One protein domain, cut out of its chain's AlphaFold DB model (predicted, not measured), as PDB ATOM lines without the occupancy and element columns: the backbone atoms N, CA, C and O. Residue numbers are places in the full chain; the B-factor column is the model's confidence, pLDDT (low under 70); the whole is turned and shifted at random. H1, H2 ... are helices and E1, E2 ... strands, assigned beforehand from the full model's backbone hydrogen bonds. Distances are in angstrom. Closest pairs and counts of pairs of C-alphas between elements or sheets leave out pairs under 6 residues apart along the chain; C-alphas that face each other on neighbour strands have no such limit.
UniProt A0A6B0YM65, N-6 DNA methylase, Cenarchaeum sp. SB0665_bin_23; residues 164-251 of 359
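AT A GLANCE: This is residues 164 to 251 of the 359 residues of the protein "N-6 DNA methylase" of Cenarchaeum sp. SB0665_bin_23 (UniProt A0A6B0YM65). One long helix, H2, makes the longest axis of a compact body; the two-stranded hairpin E1 and E2 packs on it through E2, and the shorter helices H1 and H3 stand beside each other, with H1 packing on H2 by its later residues. A long link, residues 203 to 216, folds back from the end of H1 to the start of H2, on the far side of H2 from the hairpin. The printed part has 88 residues with two named strands and then three named helices, in the order E1, E2, H1, H2, H3; the sheet is E1 - E2, antiparallel, and the class is mostly helix. The whole is compact, with a radius of gyration of the C-alphas of 11.7 A and spans of 31 by 28 by 19 A.

IN THESE COORDINATES: Start at residue 164 and go on to C-alpha 170 at (151.632, 109.466, 162.145), where E1 begins; it covers residues 170 to 174 and is 13.3 A long. E2 follows at residues 180 to 184, 13.5 A long. H1 takes residues 191 to 202, 16.5 A from first to last C-alpha. Find C-alpha 217 at (158.417, 116.678, 152.037); from there H2 runs 30.0 A to residue 237. H3, residues 242 to 251, is 14.0 A long and ends at C-alpha 251, (138.298, 107.959, 162.991).

HOW THE PARTS SIT: Look first at the hairpin E1 and E2, antiparallel at 158 degrees, where N 171 and O 183 are 2.8 A apart and N 173 and O 181 are 2.9 A apart, within hydrogen-bond range. Before it, residues 166 to 167 pair with residues 170 to 171 of E1, antiparallel. The closest C-alphas of E2 and H2, those of Leu 181 and Ala 226, are 5.6 A apart. E1 and H2 are apart. Residues 197 to 202 of H1 touch residues 227 to 235 of H2, closest at the C-alphas of Ala 201 and Thr 231, 4.5 A, at a steep tilt of 52 degrees, the same way. H1 and H3 touch, closest at the C-alphas of Arg 195 and Tyr 243, 5.8 A, at a shallow tilt of 31 degrees, opposite ways. H2 and H3 are close but not clearly touching, their closest C-alphas, Ile 234 and Trp 242, 7.9 A apart. In H1, H2 and H3 every O i to N i+4 pair is within hydrogen-bond range.

THE WHOLE: The two C-alphas farthest apart, those of Asn 216 and Gln 238, are 31.9 A from each other. The printed part has no cut. The link from H1 to H2 is long, 14 residues. Mean pLDDT of the printed part is 90.5; look at residues 164 to 168 for the values under 70.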
ATOM      1  N   LEU A 164     147.455 100.110 166.523       46.53
ATOM      2  CA  LEU A 164     147.374 101.566 166.658       46.53
ATOM      3  C   LEU A 164     148.398 102.043 167.696       46.53
ATOM      4  O   LEU A 164     148.138 102.008 168.898       46.53
ATOM      5  N   SER A 165     149.556 102.525 167.251       48.28
ATOM      6  CA  SER A 165     150.390 103.419 168.064       48.28
ATOM      7  C   SER A 165     150.279 104.817 167.478       48.28
ATOM      8  O   SER A 165     150.695 105.036 166.350       48.28
ATOM      9  N   VAL A 166     149.710 105.777 168.208       49.97
ATOM     10  CA  VAL A 166     149.793 107.190 167.808       49.97
ATOM     11  C   VAL A 166     151.154 107.705 168.266       49.97
ATOM     12  O   VAL A 166     151.315 108.090 169.422       49.97
ATOM     13  N   GLY A 167     152.139 107.671 167.373       51.09
ATOM     14  CA  GLY A 167     153.424 108.337 167.564       51.09
ATOM     15  C   GLY A 167     153.390 109.704 166.889       51.09
ATOM     16  O   GLY A 167     153.523 109.775 165.671       51.09
ATOM     17  N   GLY A 168     153.183 110.777 167.657       67.56
ATOM     18  CA  GLY A 168     153.203 112.149 167.129       67.56
ATOM     19  C   GLY A 168     152.199 112.380 165.989       67.56
ATOM     20  O   GLY A 168     150.986 112.298 166.206       67.56
ATOM     21  N   GLU A 169     152.720 112.647 164.788       79.12
ATOM     22  CA  GLU A 169     151.986 113.053 163.576       79.12
ATOM     23  C   GLU A 169     151.577 111.891 162.646       79.12
ATOM     24  O   GLU A 169     150.941 112.121 161.620       79.12
ATOM     25  N   ASN A 170     151.875 110.634 163.005       85.50
ATOM     26  CA  ASN A 170     151.632 109.466 162.145       85.50
ATOM     27  C   ASN A 170     150.664 108.441 162.759       85.50
ATOM     28  O   ASN A 170     150.634 108.219 163.976       85.50
ATOM     29  N   MET A 171     149.894 107.778 161.893       88.81
ATOM     30  CA  MET A 171     149.141 106.559 162.186       88.81
ATOM     31  C   MET A 171     149.930 105.341 161.704       88.81
ATOM     32  O   MET A 171     150.417 105.317 160.578       88.81
ATOM     33  N   PHE A 172     150.015 104.323 162.552       87.81
ATOM     34  CA  PHE A 172     150.718 103.077 162.269       87.81
ATOM     35  C   PHE A 172     149.700 101.944 162.209       87.81
ATOM     36  O   PHE A 172     148.930 101.778 163.156       87.81
ATOM     37  N   LEU A 173     149.710 101.183 161.119       87.44
ATOM     38  CA  LEU A 173     148.884  99.998 160.912       87.44
ATOM     39  C   LEU A 173     149.789  98.806 160.603       87.44
ATOM     40  O   LEU A 173     150.795  98.959 159.915       87.44
ATOM     41  N   GLU A 174     149.422  97.619 161.065       87.94
ATOM     42  CA  GLU A 174     150.039  96.366 160.634       87.94
ATOM     43  C   GLU A 174     148.985  95.496 159.956       87.94
ATOM     44  O   GLU A 174     147.843  95.396 160.414       87.94
ATOM     45  N   SER A 175     149.363  94.916 158.825       89.69
ATOM     46  CA  SER A 175     148.535  93.968 158.095       89.69
ATOM     47  C   SER A 175     148.623  92.579 158.753       89.69
ATOM     48  O   SER A 175     149.627  92.280 159.403       89.69
ATOM     49  N   PRO A 176     147.620  91.696 158.589       86.12
ATOM     50  CA  PRO A 176     147.723  90.284 158.968       86.12
ATOM     51  C   PRO A 176     148.994  89.573 158.474       86.12
ATOM     52  O   PRO A 176     149.499  88.686 159.158       86.12
ATOM     53  N   GLY A 177     149.529  89.976 157.317       86.56
ATOM     54  CA  GLY A 177     150.811  89.506 156.777       86.56
ATOM     55  C   GLY A 177     152.066  90.085 157.453       86.56
ATOM     56  O   GLY A 177     153.178  89.797 157.017       86.56
ATOM     57  N   GLY A 178     151.922  90.914 158.493       88.75
ATOM     58  CA  GLY A 178     153.026  91.539 159.231       88.75
ATOM     59  C   GLY A 178     153.617  92.785 158.561       88.75
ATOM     60  O   GLY A 178     154.624  93.329 159.028       88.75
ATOM     61  N   ARG A 179     153.021  93.267 157.461       91.19
ATOM     62  CA  ARG A 179     153.478  94.491 156.788       91.19
ATOM     63  C   ARG A 179     153.058  95.715 157.585       91.19
ATOM     64  O   ARG A 179     151.886  95.886 157.906       91.19
ATOM     65  N   LYS A 180     154.020  96.592 157.862       91.56
ATOM     66  CA  LYS A 180     153.801  97.834 158.606       91.56
ATOM     67  C   LYS A 180     153.580  98.993 157.651       91.56
ATOM     68  O   LYS A 180     154.384  99.230 156.757       91.56
ATOM     69  N   LEU A 181     152.507  99.729 157.881       91.94
ATOM     70  CA  LEU A 181     152.084 100.879 157.108       91.94
ATOM     71  C   LEU A 181     152.095 102.112 158.011       91.94
ATOM     72  O   LEU A 181     151.513 102.100 159.096       91.94
ATOM     73  N   ILE A 182     152.745 103.177 157.555       92.81
ATOM     74  CA  ILE A 182     152.820 104.453 158.267       92.81
ATOM     75  C   ILE A 182     152.119 105.490 157.399       92.81
ATOM     76  O   ILE A 182     152.514 105.688 156.257       92.81
ATOM     77  N   ILE A 183     151.074 106.129 157.918       93.56
ATOM     78  CA  ILE A 183     150.312 107.144 157.187       93.56
ATOM     79  C   ILE A 183     150.293 108.444 158.001       93.56
ATOM     80  O   ILE A 183     149.850 108.414 159.155       93.56
ATOM     81  N   PRO A 184     150.709 109.586 157.427       92.50
ATOM     82  CA  PRO A 184     150.586 110.884 158.082       92.50
ATOM     83  C   PRO A 184     149.135 111.220 158.419       92.50
ATOM     84  O   PRO A 184     148.227 111.030 157.607       92.50
ATOM     85  N   LYS A 185     148.884 111.769 159.608       89.94
ATOM     86  CA  LYS A 185     147.523 112.152 160.015       89.94
ATOM     87  C   LYS A 185     146.926 113.251 159.147       89.94
ATOM     88  O   LYS A 185     145.719 113.258 158.917       89.94
ATOM     89  N   SER A 186     147.762 114.170 158.673       90.75
ATOM     90  CA  SER A 186     147.410 115.216 157.707       90.75
ATOM     91  C   SER A 186     146.743 114.627 156.460       90.75
ATOM     92  O   SER A 186     145.693 115.119 156.046       90.75
ATOM     93  N   PHE A 187     147.272 113.513 155.944       94.00
ATOM     94  CA  PHE A 187     146.717 112.781 154.806       94.00
ATOM     95  C   PHE A 187     145.357 112.127 155.107       94.00
ATOM     96  O   PHE A 187     144.484 112.063 154.242       94.00
ATOM     97  N   LEU A 188     145.137 111.681 156.349       92.19
ATOM     98  CA  LEU A 188     143.913 110.980 156.763       92.19
ATOM     99  C   LEU A 188     142.681 111.890 156.900       92.19
ATOM    100  O   LEU A 188     141.573 111.389 157.073       92.19
ATOM    101  N   LYS A 189     142.841 113.217 156.837       89.44
ATOM    102  CA  LYS A 189     141.738 114.177 157.037       89.44
ATOM    103  C   LYS A 189     140.681 114.141 155.929       89.44
ATOM    104  O   LYS A 189     139.561 114.596 156.161       89.44
ATOM    105  N   THR A 190     141.012 113.588 154.762       89.75
ATOM    106  CA  THR A 190     140.133 113.563 153.589       89.75
ATOM    107  C   THR A 190     139.848 112.127 153.164       89.75
ATOM    108  O   THR A 190     140.715 111.441 152.625       89.75
ATOM    109  N   ASN A 191     138.605 111.679 153.347       90.81
ATOM    110  CA  ASN A 191     138.189 110.325 152.970       90.81
ATOM    111  C   ASN A 191     138.360 110.043 151.469       90.81
ATOM    112  O   ASN A 191     138.682 108.915 151.107       90.81
ATOM    113  N   ASP A 192     138.184 111.042 150.606       91.31
ATOM    114  CA  ASP A 192     138.382 110.875 149.161       91.31
ATOM    115  C   ASP A 192     139.855 110.646 148.801       91.31
ATOM    116  O   ASP A 192     140.148 109.828 147.931       91.31
ATOM    117  N   ASN A 193     140.790 111.258 149.540       93.69
ATOM    118  CA  ASN A 193     142.219 110.990 149.364       93.69
ATOM    119  C   ASN A 193     142.545 109.537 149.726       93.69
ATOM    120  O   ASN A 193     143.235 108.851 148.976       93.69
ATOM    121  N   ILE A 194     142.000 109.039 150.842       95.25
ATOM    122  CA  ILE A 194     142.178 107.640 151.260       95.25
ATOM    123  C   ILE A 194     141.561 106.688 150.225       95.25
ATOM    124  O   ILE A 194     142.137 105.644 149.924       95.25
ATOM    125  N   ARG A 195     140.399 107.037 149.662       95.56
ATOM    126  CA  ARG A 195     139.741 106.243 148.617       95.56
ATOM    127  C   ARG A 195     140.626 106.127 147.380       95.56
ATOM    128  O   ARG A 195     140.955 105.011 146.991       95.56
ATOM    129  N   ALA A 196     141.062 107.257 146.826       96.25
ATOM    130  CA  ALA A 196     141.919 107.285 145.644       96.25
ATOM    131  C   ALA A 196     143.266 106.575 145.880       96.25
ATOM    132  O   ALA A 196     143.751 105.871 144.996       96.25
ATOM    133  N   PHE A 197     143.838 106.693 147.085       97.25
ATOM    134  CA  PHE A 197     145.033 105.956 147.504       97.25
ATOM    135  C   PHE A 197     144.844 104.438 147.423       97.25
ATOM    136  O   PHE A 197     145.669 103.743 146.838       97.25
ATOM    137  N   VAL A 198     143.758 103.912 147.998       96.88
ATOM    138  CA  VAL A 198     143.508 102.463 148.018       96.88
ATOM    139  C   VAL A 198     143.111 101.942 146.638       96.88
ATOM    140  O   VAL A 198     143.552 100.863 146.252       96.88
ATOM    141  N   GLU A 199     142.298 102.687 145.889       96.25
ATOM    142  CA  GLU A 199     141.873 102.303 144.536       96.25
ATOM    143  C   GLU A 199     143.071 102.234 143.579       96.25
ATOM    144  O   GLU A 199     143.264 101.218 142.914       96.25
ATOM    145  N   SER A 200     143.951 103.237 143.599       96.62
ATOM    146  CA  SER A 200     145.179 103.227 142.795       96.62
ATOM    147  C   SER A 200     146.129 102.086 143.179       96.62
ATOM    148  O   SER A 200     146.664 101.399 142.304       96.62
ATOM    149  N   ALA A 201     146.289 101.823 144.480       96.00
ATOM    150  CA  ALA A 201     147.110 100.719 144.963       96.00
ATOM    151  C   ALA A 201     146.554  99.351 144.537       96.00
ATOM    152  O   ALA A 201     147.334  98.467 144.175       96.00
ATOM    153  N   LYS A 202     145.223  99.189 144.542       95.19
ATOM    154  CA  LYS A 202     144.525  97.982 144.078       95.19
ATOM    155  C   LYS A 202     144.767  97.715 142.595       95.19
ATOM    156  O   LYS A 202     144.978  96.565 142.219       95.19
ATOM    157  N   ASP A 203     144.792  98.765 141.781       94.19
ATOM    158  CA  ASP A 203     145.073  98.669 140.345       94.19
ATOM    159  C   ASP A 203     146.573  98.461 140.047       94.19
ATOM    160  O   ASP A 203     146.971  98.297 138.894       94.19
ATOM    161  N   GLY A 204     147.428  98.464 141.078       92.12
ATOM    162  CA  GLY A 204     148.881  98.367 140.933       92.12
ATOM    163  C   GLY A 204     149.500  99.581 140.236       92.12
ATOM    164  O   GLY A 204     150.608  99.484 139.703       92.12
ATOM    165  N   ALA A 205     148.785 100.706 140.212       94.62
ATOM    166  CA  ALA A 205     149.234 101.940 139.592       94.62
ATOM    167  C   ALA A 205     150.268 102.669 140.469       94.62
ATOM    168  O   ALA A 205     150.534 102.307 141.616       94.62
ATOM    169  N   LYS A 206     150.892 103.711 139.909       95.06
ATOM    170  CA  LYS A 206     151.744 104.621 140.687       95.06
ATOM    171  C   LYS A 206     150.880 105.503 141.587       95.06
ATOM    172  O   LYS A 206     149.741 105.789 141.233       95.06
ATOM    173  N   PHE A 207     151.471 105.995 142.679       96.31
ATOM    174  CA  PHE A 207     150.831 106.960 143.575       96.31
ATOM    175  C   PHE A 207     150.177 108.109 142.777       96.31
ATOM    176  O   PHE A 207     150.871 108.728 141.957       96.31
ATOM    177  N   PRO A 208     148.877 108.395 142.986       95.44
ATOM    178  CA  PRO A 208     148.161 109.396 142.202       95.44
ATOM    179  C   PRO A 208     148.794 110.796 142.302       95.44
ATOM    180  O   PRO A 208     149.052 111.272 143.412       95.44
ATOM    181  N   PRO A 209     149.021 111.495 141.172       93.38
ATOM    182  CA  PRO A 209     149.530 112.863 141.191       93.38
ATOM    183  C   PRO A 209     148.621 113.806 141.989       93.38
ATOM    184  O   PRO A 209     147.404 113.793 141.819       93.38
ATOM    185  N   GLY A 210     149.217 114.646 142.839       91.81
ATOM    186  CA  GLY A 210     148.504 115.667 143.613       91.81
ATOM    187  C   GLY A 210     147.836 115.159 144.893       91.81
ATOM    188  O   GLY A 210     147.327 115.975 145.661       91.81
ATOM    189  N   LEU A 211     147.868 113.853 145.175       93.44
ATOM    190  CA  LEU A 211     147.302 113.288 146.403       93.44
ATOM    191  C   LEU A 211     148.110 113.661 147.663       93.44
ATOM    192  O   LEU A 211     147.602 113.584 148.778       93.44
ATOM    193  N   ASP A 212     149.357 114.091 147.482       93.00
ATOM    194  CA  ASP A 212     150.260 114.635 148.499       93.00
ATOM    195  C   ASP A 212     150.213 116.173 148.593       93.00
ATOM    196  O   ASP A 212     151.014 116.777 149.308       93.00
ATOM    197  N   THR A 213     149.273 116.833 147.904       92.62
ATOM    198  CA  THR A 213     149.125 118.293 147.978       92.62
ATOM    199  C   THR A 213     148.822 118.727 149.413       92.62
ATOM    200  O   THR A 213     147.856 118.271 150.023       92.62
ATOM    201  N   GLY A 214     149.626 119.656 149.937       89.38
ATOM    202  CA  GLY A 214     149.494 120.171 151.304       89.38
ATOM    203  C   GLY A 214     150.252 119.367 152.363       89.38
ATOM    204  O   GLY A 214     150.230 119.761 153.528       89.38
ATOM    205  N   LEU A 215     150.935 118.288 151.973       92.62
ATOM    206  CA  LEU A 215     151.894 117.583 152.819       92.62
ATOM    207  C   LEU A 215     153.277 118.236 152.720       92.62
ATOM    208  O   LEU A 215     153.650 118.768 151.670       92.62
ATOM    209  N   ASN A 216     154.054 118.178 153.801       93.81
ATOM    210  CA  ASN A 216     155.477 118.509 153.728       93.81
ATOM    211  C   ASN A 216     156.276 117.389 153.024       93.81
ATOM    212  O   ASN A 216     155.729 116.341 152.680       93.81
ATOM    213  N   MET A 217     157.571 117.616 152.784       93.44
ATOM    214  CA  MET A 217     158.417 116.678 152.037       93.44
ATOM    215  C   MET A 217     158.490 115.292 152.702       93.44
ATOM    216  O   MET A 217     158.259 114.289 152.031       93.44
ATOM    217  N   ASP A 218     158.690 115.238 154.021       92.62
ATOM    218  CA  ASP A 218     158.776 113.981 154.775       92.62
ATOM    219  C   ASP A 218     157.437 113.226 154.781       92.62
ATOM    220  O   ASP A 218     157.389 112.004 154.624       92.62
ATOM    221  N   GLU A 219     156.321 113.943 154.937       93.62
ATOM    222  CA  GLU A 219     154.972 113.371 154.871       93.62
ATOM    223  C   GLU A 219     154.648 112.836 153.468       93.62
ATOM    224  O   GLU A 219     154.056 111.762 153.339       93.62
ATOM    225  N   SER A 220     155.051 113.565 152.423       95.81
ATOM    226  CA  SER A 220     154.892 113.162 151.022       95.81
ATOM    227  C   SER A 220     155.669 111.875 150.724       95.81
ATOM    228  O   SER A 220     155.112 110.930 150.158       95.81
ATOM    229  N   ASP A 221     156.924 111.788 151.165       95.81
ATOM    230  CA  ASP A 221     157.734 110.579 151.007       95.81
ATOM    231  C   ASP A 221     157.148 109.407 151.805       95.81
ATOM    232  O   ASP A 221     157.019 108.293 151.283       95.81
ATOM    233  N   THR A 222     156.685 109.671 153.031       95.31
ATOM    234  CA  THR A 222     156.034 108.670 153.889       95.31
ATOM    235  C   THR A 222     154.774 108.104 153.233       95.31
ATOM    236  O   THR A 222     154.612 106.885 153.167       95.31
ATOM    237  N   VAL A 223     153.875 108.947 152.704       95.94
ATOM    238  CA  VAL A 223     152.630 108.461 152.084       95.94
ATOM    239  C   VAL A 223     152.886 107.733 150.761       95.94
ATOM    240  O   VAL A 223     152.208 106.751 150.460       95.94
ATOM    241  N   LYS A 224     153.903 108.140 149.989       97.06
ATOM    242  CA  LYS A 224     154.325 107.419 148.777       97.06
ATOM    243  C   LYS A 224     154.882 106.041 149.121       97.06
ATOM    244  O   LYS A 224     154.512 105.060 148.480       97.06
ATOM    245  N   GLN A 225     155.711 105.940 150.160       96.94
ATOM    246  CA  GLN A 225     156.181 104.653 150.670       96.94
ATOM    247  C   GLN A 225     155.011 103.784 151.149       96.94
ATOM    248  O   GLN A 225     154.932 102.604 150.805       96.94
ATOM    249  N   ALA A 226     154.069 104.377 151.884       96.75
ATOM    250  CA  ALA A 226     152.863 103.699 152.334       96.75
ATOM    251  C   ALA A 226     152.042 103.151 151.157       96.75
ATOM    252  O   ALA A 226     151.539 102.034 151.226       96.75
ATOM    253  N   HIS A 227     151.944 103.895 150.054       98.00
ATOM    254  CA  HIS A 227     151.245 103.445 148.851       98.00
ATOM    255  C   HIS A 227     151.880 102.194 148.241       98.00
ATOM    256  O   HIS A 227     151.167 101.242 147.932       98.00
ATOM    257  N   TYR A 228     153.211 102.155 148.113       96.94
ATOM    258  CA  TYR A 228     153.906 100.956 147.628       96.94
ATOM    259  C   TYR A 228     153.635  99.741 148.523       96.94
ATOM    260  O   TYR A 228     153.312  98.665 148.025       96.94
ATOM    261  N   ILE A 229     153.690  99.927 149.845       96.75
ATOM    262  CA  ILE A 229     153.388  98.862 150.811       96.75
ATOM    263  C   ILE A 229     151.924  98.419 150.694       96.75
ATOM    264  O   ILE A 229     151.646  97.224 150.743       96.75
ATOM    265  N   MET A 230     150.989  99.352 150.500       97.06
ATOM    266  CA  MET A 230     149.570  99.047 150.308       97.06
ATOM    267  C   MET A 230     149.330  98.198 149.055       97.06
ATOM    268  O   MET A 230     148.544  97.256 149.104       97.06
ATOM    269  N   THR A 231     150.022  98.482 147.947       96.44
ATOM    270  CA  THR A 231     149.943  97.653 146.735       96.44
ATOM    271  C   THR A 231     150.344  96.207 147.018       96.44
ATOM    272  O   THR A 231     149.670  95.286 146.555       96.44
ATOM    273  N   ASP A 232     151.408  95.989 147.793       95.44
ATOM    274  CA  ASP A 232     151.828  94.639 148.174       95.44
ATOM    275  C   ASP A 232     150.820  93.969 149.114       95.44
ATOM    276  O   ASP A 232     150.438  92.825 148.880       95.44
ATOM    277  N   ILE A 233     150.332  94.694 150.126       95.31
ATOM    278  CA  ILE A 233     149.313  94.201 151.063       95.31
ATOM    279  C   ILE A 233     148.063  93.729 150.305       95.31
ATOM    280  O   ILE A 233     147.561  92.635 150.555       95.31
ATOM    281  N   ILE A 234     147.555  94.524 149.356       94.81
ATOM    282  CA  ILE A 234     146.355  94.169 148.584       94.81
ATOM    283  C   ILE A 234     146.599  92.920 147.728       94.81
ATOM    284  O   ILE A 234     145.715  92.066 147.632       94.81
ATOM    285  N   LYS A 235     147.788  92.788 147.125       92.75
ATOM    286  CA  LYS A 235     148.164  91.603 146.337       92.75
ATOM    287  C   LYS A 235     148.261  90.345 147.198       92.75
ATOM    288  O   LYS A 235     147.802  89.288 146.773       92.75
ATOM    289  N   GLU A 236     148.855  90.454 148.382       93.62
ATOM    290  CA  GLU A 236     149.060  89.330 149.300       93.62
ATOM    291  C   GLU A 236     147.753  88.874 149.951       93.62
ATOM    292  O   GLU A 236     147.464  87.680 149.983       93.62
ATOM    293  N   GLU A 237     146.936  89.812 150.433       92.56
ATOM    294  CA  GLU A 237     145.728  89.498 151.204       92.56
ATOM    295  C   GLU A 237     144.455  89.369 150.354       92.56
ATOM    296  O   GLU A 237     143.416  88.931 150.856       92.56
ATOM    297  N   GLN A 238     144.527  89.744 149.071       89.00
ATOM    298  CA  GLN A 238     143.499  89.520 148.045       89.00
ATOM    299  C   GLN A 238     142.089  89.983 148.450       89.00
ATOM    300  O   GLN A 238     141.081  89.340 148.148       89.00
ATOM    301  N   ASN A 239     141.998  91.125 149.132       88.31
ATOM    302  CA  ASN A 239     140.735  91.698 149.586       88.31
ATOM    303  C   ASN A 239     140.691  93.225 149.383       88.31
ATOM    304  O   ASN A 239     141.708  93.889 149.203       88.31
ATOM    305  N   GLY A 240     139.477  93.787 149.380       86.88
ATOM    306  CA  GLY A 240     139.227  95.212 149.122       86.88
ATOM    307  C   GLY A 240     138.875  96.038 150.360       86.88
ATOM    308  O   GLY A 240     138.306  97.117 150.216       86.88
ATOM    309  N   ILE A 241     139.136  95.540 151.574       91.62
ATOM    310  CA  ILE A 241     138.617  96.164 152.808       91.62
ATOM    311  C   ILE A 241     139.439  97.372 153.280       91.62
ATOM    312  O   ILE A 241     139.022  98.064 154.203       91.62
ATOM    313  N   TRP A 242     140.591  97.643 152.665       94.19
ATOM    314  CA  TRP A 242     141.598  98.584 153.167       94.19
ATOM    315  C   TRP A 242     141.135 100.031 153.268       94.19
ATOM    316  O   TRP A 242     141.459 100.695 154.249       94.19
ATOM    317  N   TYR A 243     140.328 100.505 152.316       94.75
ATOM    318  CA  TYR A 243     139.731 101.841 152.400       94.75
ATOM    319  C   TYR A 243     138.891 101.968 153.669       94.75
ATOM    320  O   TYR A 243     139.090 102.868 154.485       94.75
ATOM    321  N   TRP A 244     137.984 101.008 153.860       92.38
ATOM    322  CA  TRP A 244     137.151 100.941 155.047       92.38
ATOM    323  C   TRP A 244     138.024 100.800 156.299       92.38
ATOM    324  O   TRP A 244     137.828 101.547 157.252       92.38
ATOM    325  N   TYR A 245     139.033  99.930 156.299       92.06
ATOM    326  CA  TYR A 245     139.885  99.699 157.464       92.06
ATOM    327  C   TYR A 245     140.620 100.975 157.895       92.06
ATOM    328  O   TYR A 245     140.509 101.371 159.052       92.06
ATOM    329  N   ILE A 246     141.282 101.669 156.964       93.56
ATOM    330  CA  ILE A 246     142.015 102.913 157.239       93.56
ATOM    331  C   ILE A 246     141.080 103.987 157.796       93.56
ATOM    332  O   ILE A 246     141.393 104.581 158.825       93.56
ATOM    333  N   VAL A 247     139.920 104.212 157.166       93.38
ATOM    334  CA  VAL A 247     138.940 105.212 157.632       93.38
ATOM    335  C   VAL A 247     138.481 104.911 159.061       93.38
ATOM    336  O   VAL A 247     138.405 105.809 159.900       93.38
ATOM    337  N   ASN A 248     138.197 103.643 159.358       92.62
ATOM    338  CA  ASN A 248     137.713 103.217 160.667       92.62
ATOM    339  C   ASN A 248     138.803 103.326 161.752       92.62
ATOM    340  O   ASN A 248     138.528 103.855 162.828       92.62
ATOM    341  N   GLN A 249     140.052 102.942 161.461       89.38
ATOM    342  CA  GLN A 249     141.173 103.105 162.401       89.38
ATOM    343  C   GLN A 249     141.568 104.577 162.612       89.38
ATOM    344  O   GLN A 249     141.946 104.966 163.719       89.38
ATOM    345  N   ALA A 250     141.442 105.418 161.582       91.00
ATOM    346  CA  ALA A 250     141.738 106.845 161.671       91.00
ATOM    347  C   ALA A 250     140.675 107.622 162.464       91.00
ATOM    348  O   ALA A 250     141.002 108.604 163.133       91.00
ATOM    349  N   ALA A 251     139.408 107.197 162.426       92.19
ATOM    350  CA  ALA A 251     138.298 107.959 162.991       92.19
ATOM    351  C   ALA A 251     138.459 108.318 164.485       92.19
ATOM    352  O   ALA A 251     138.311 109.501 164.808       92.19
TER     353      ALA A 251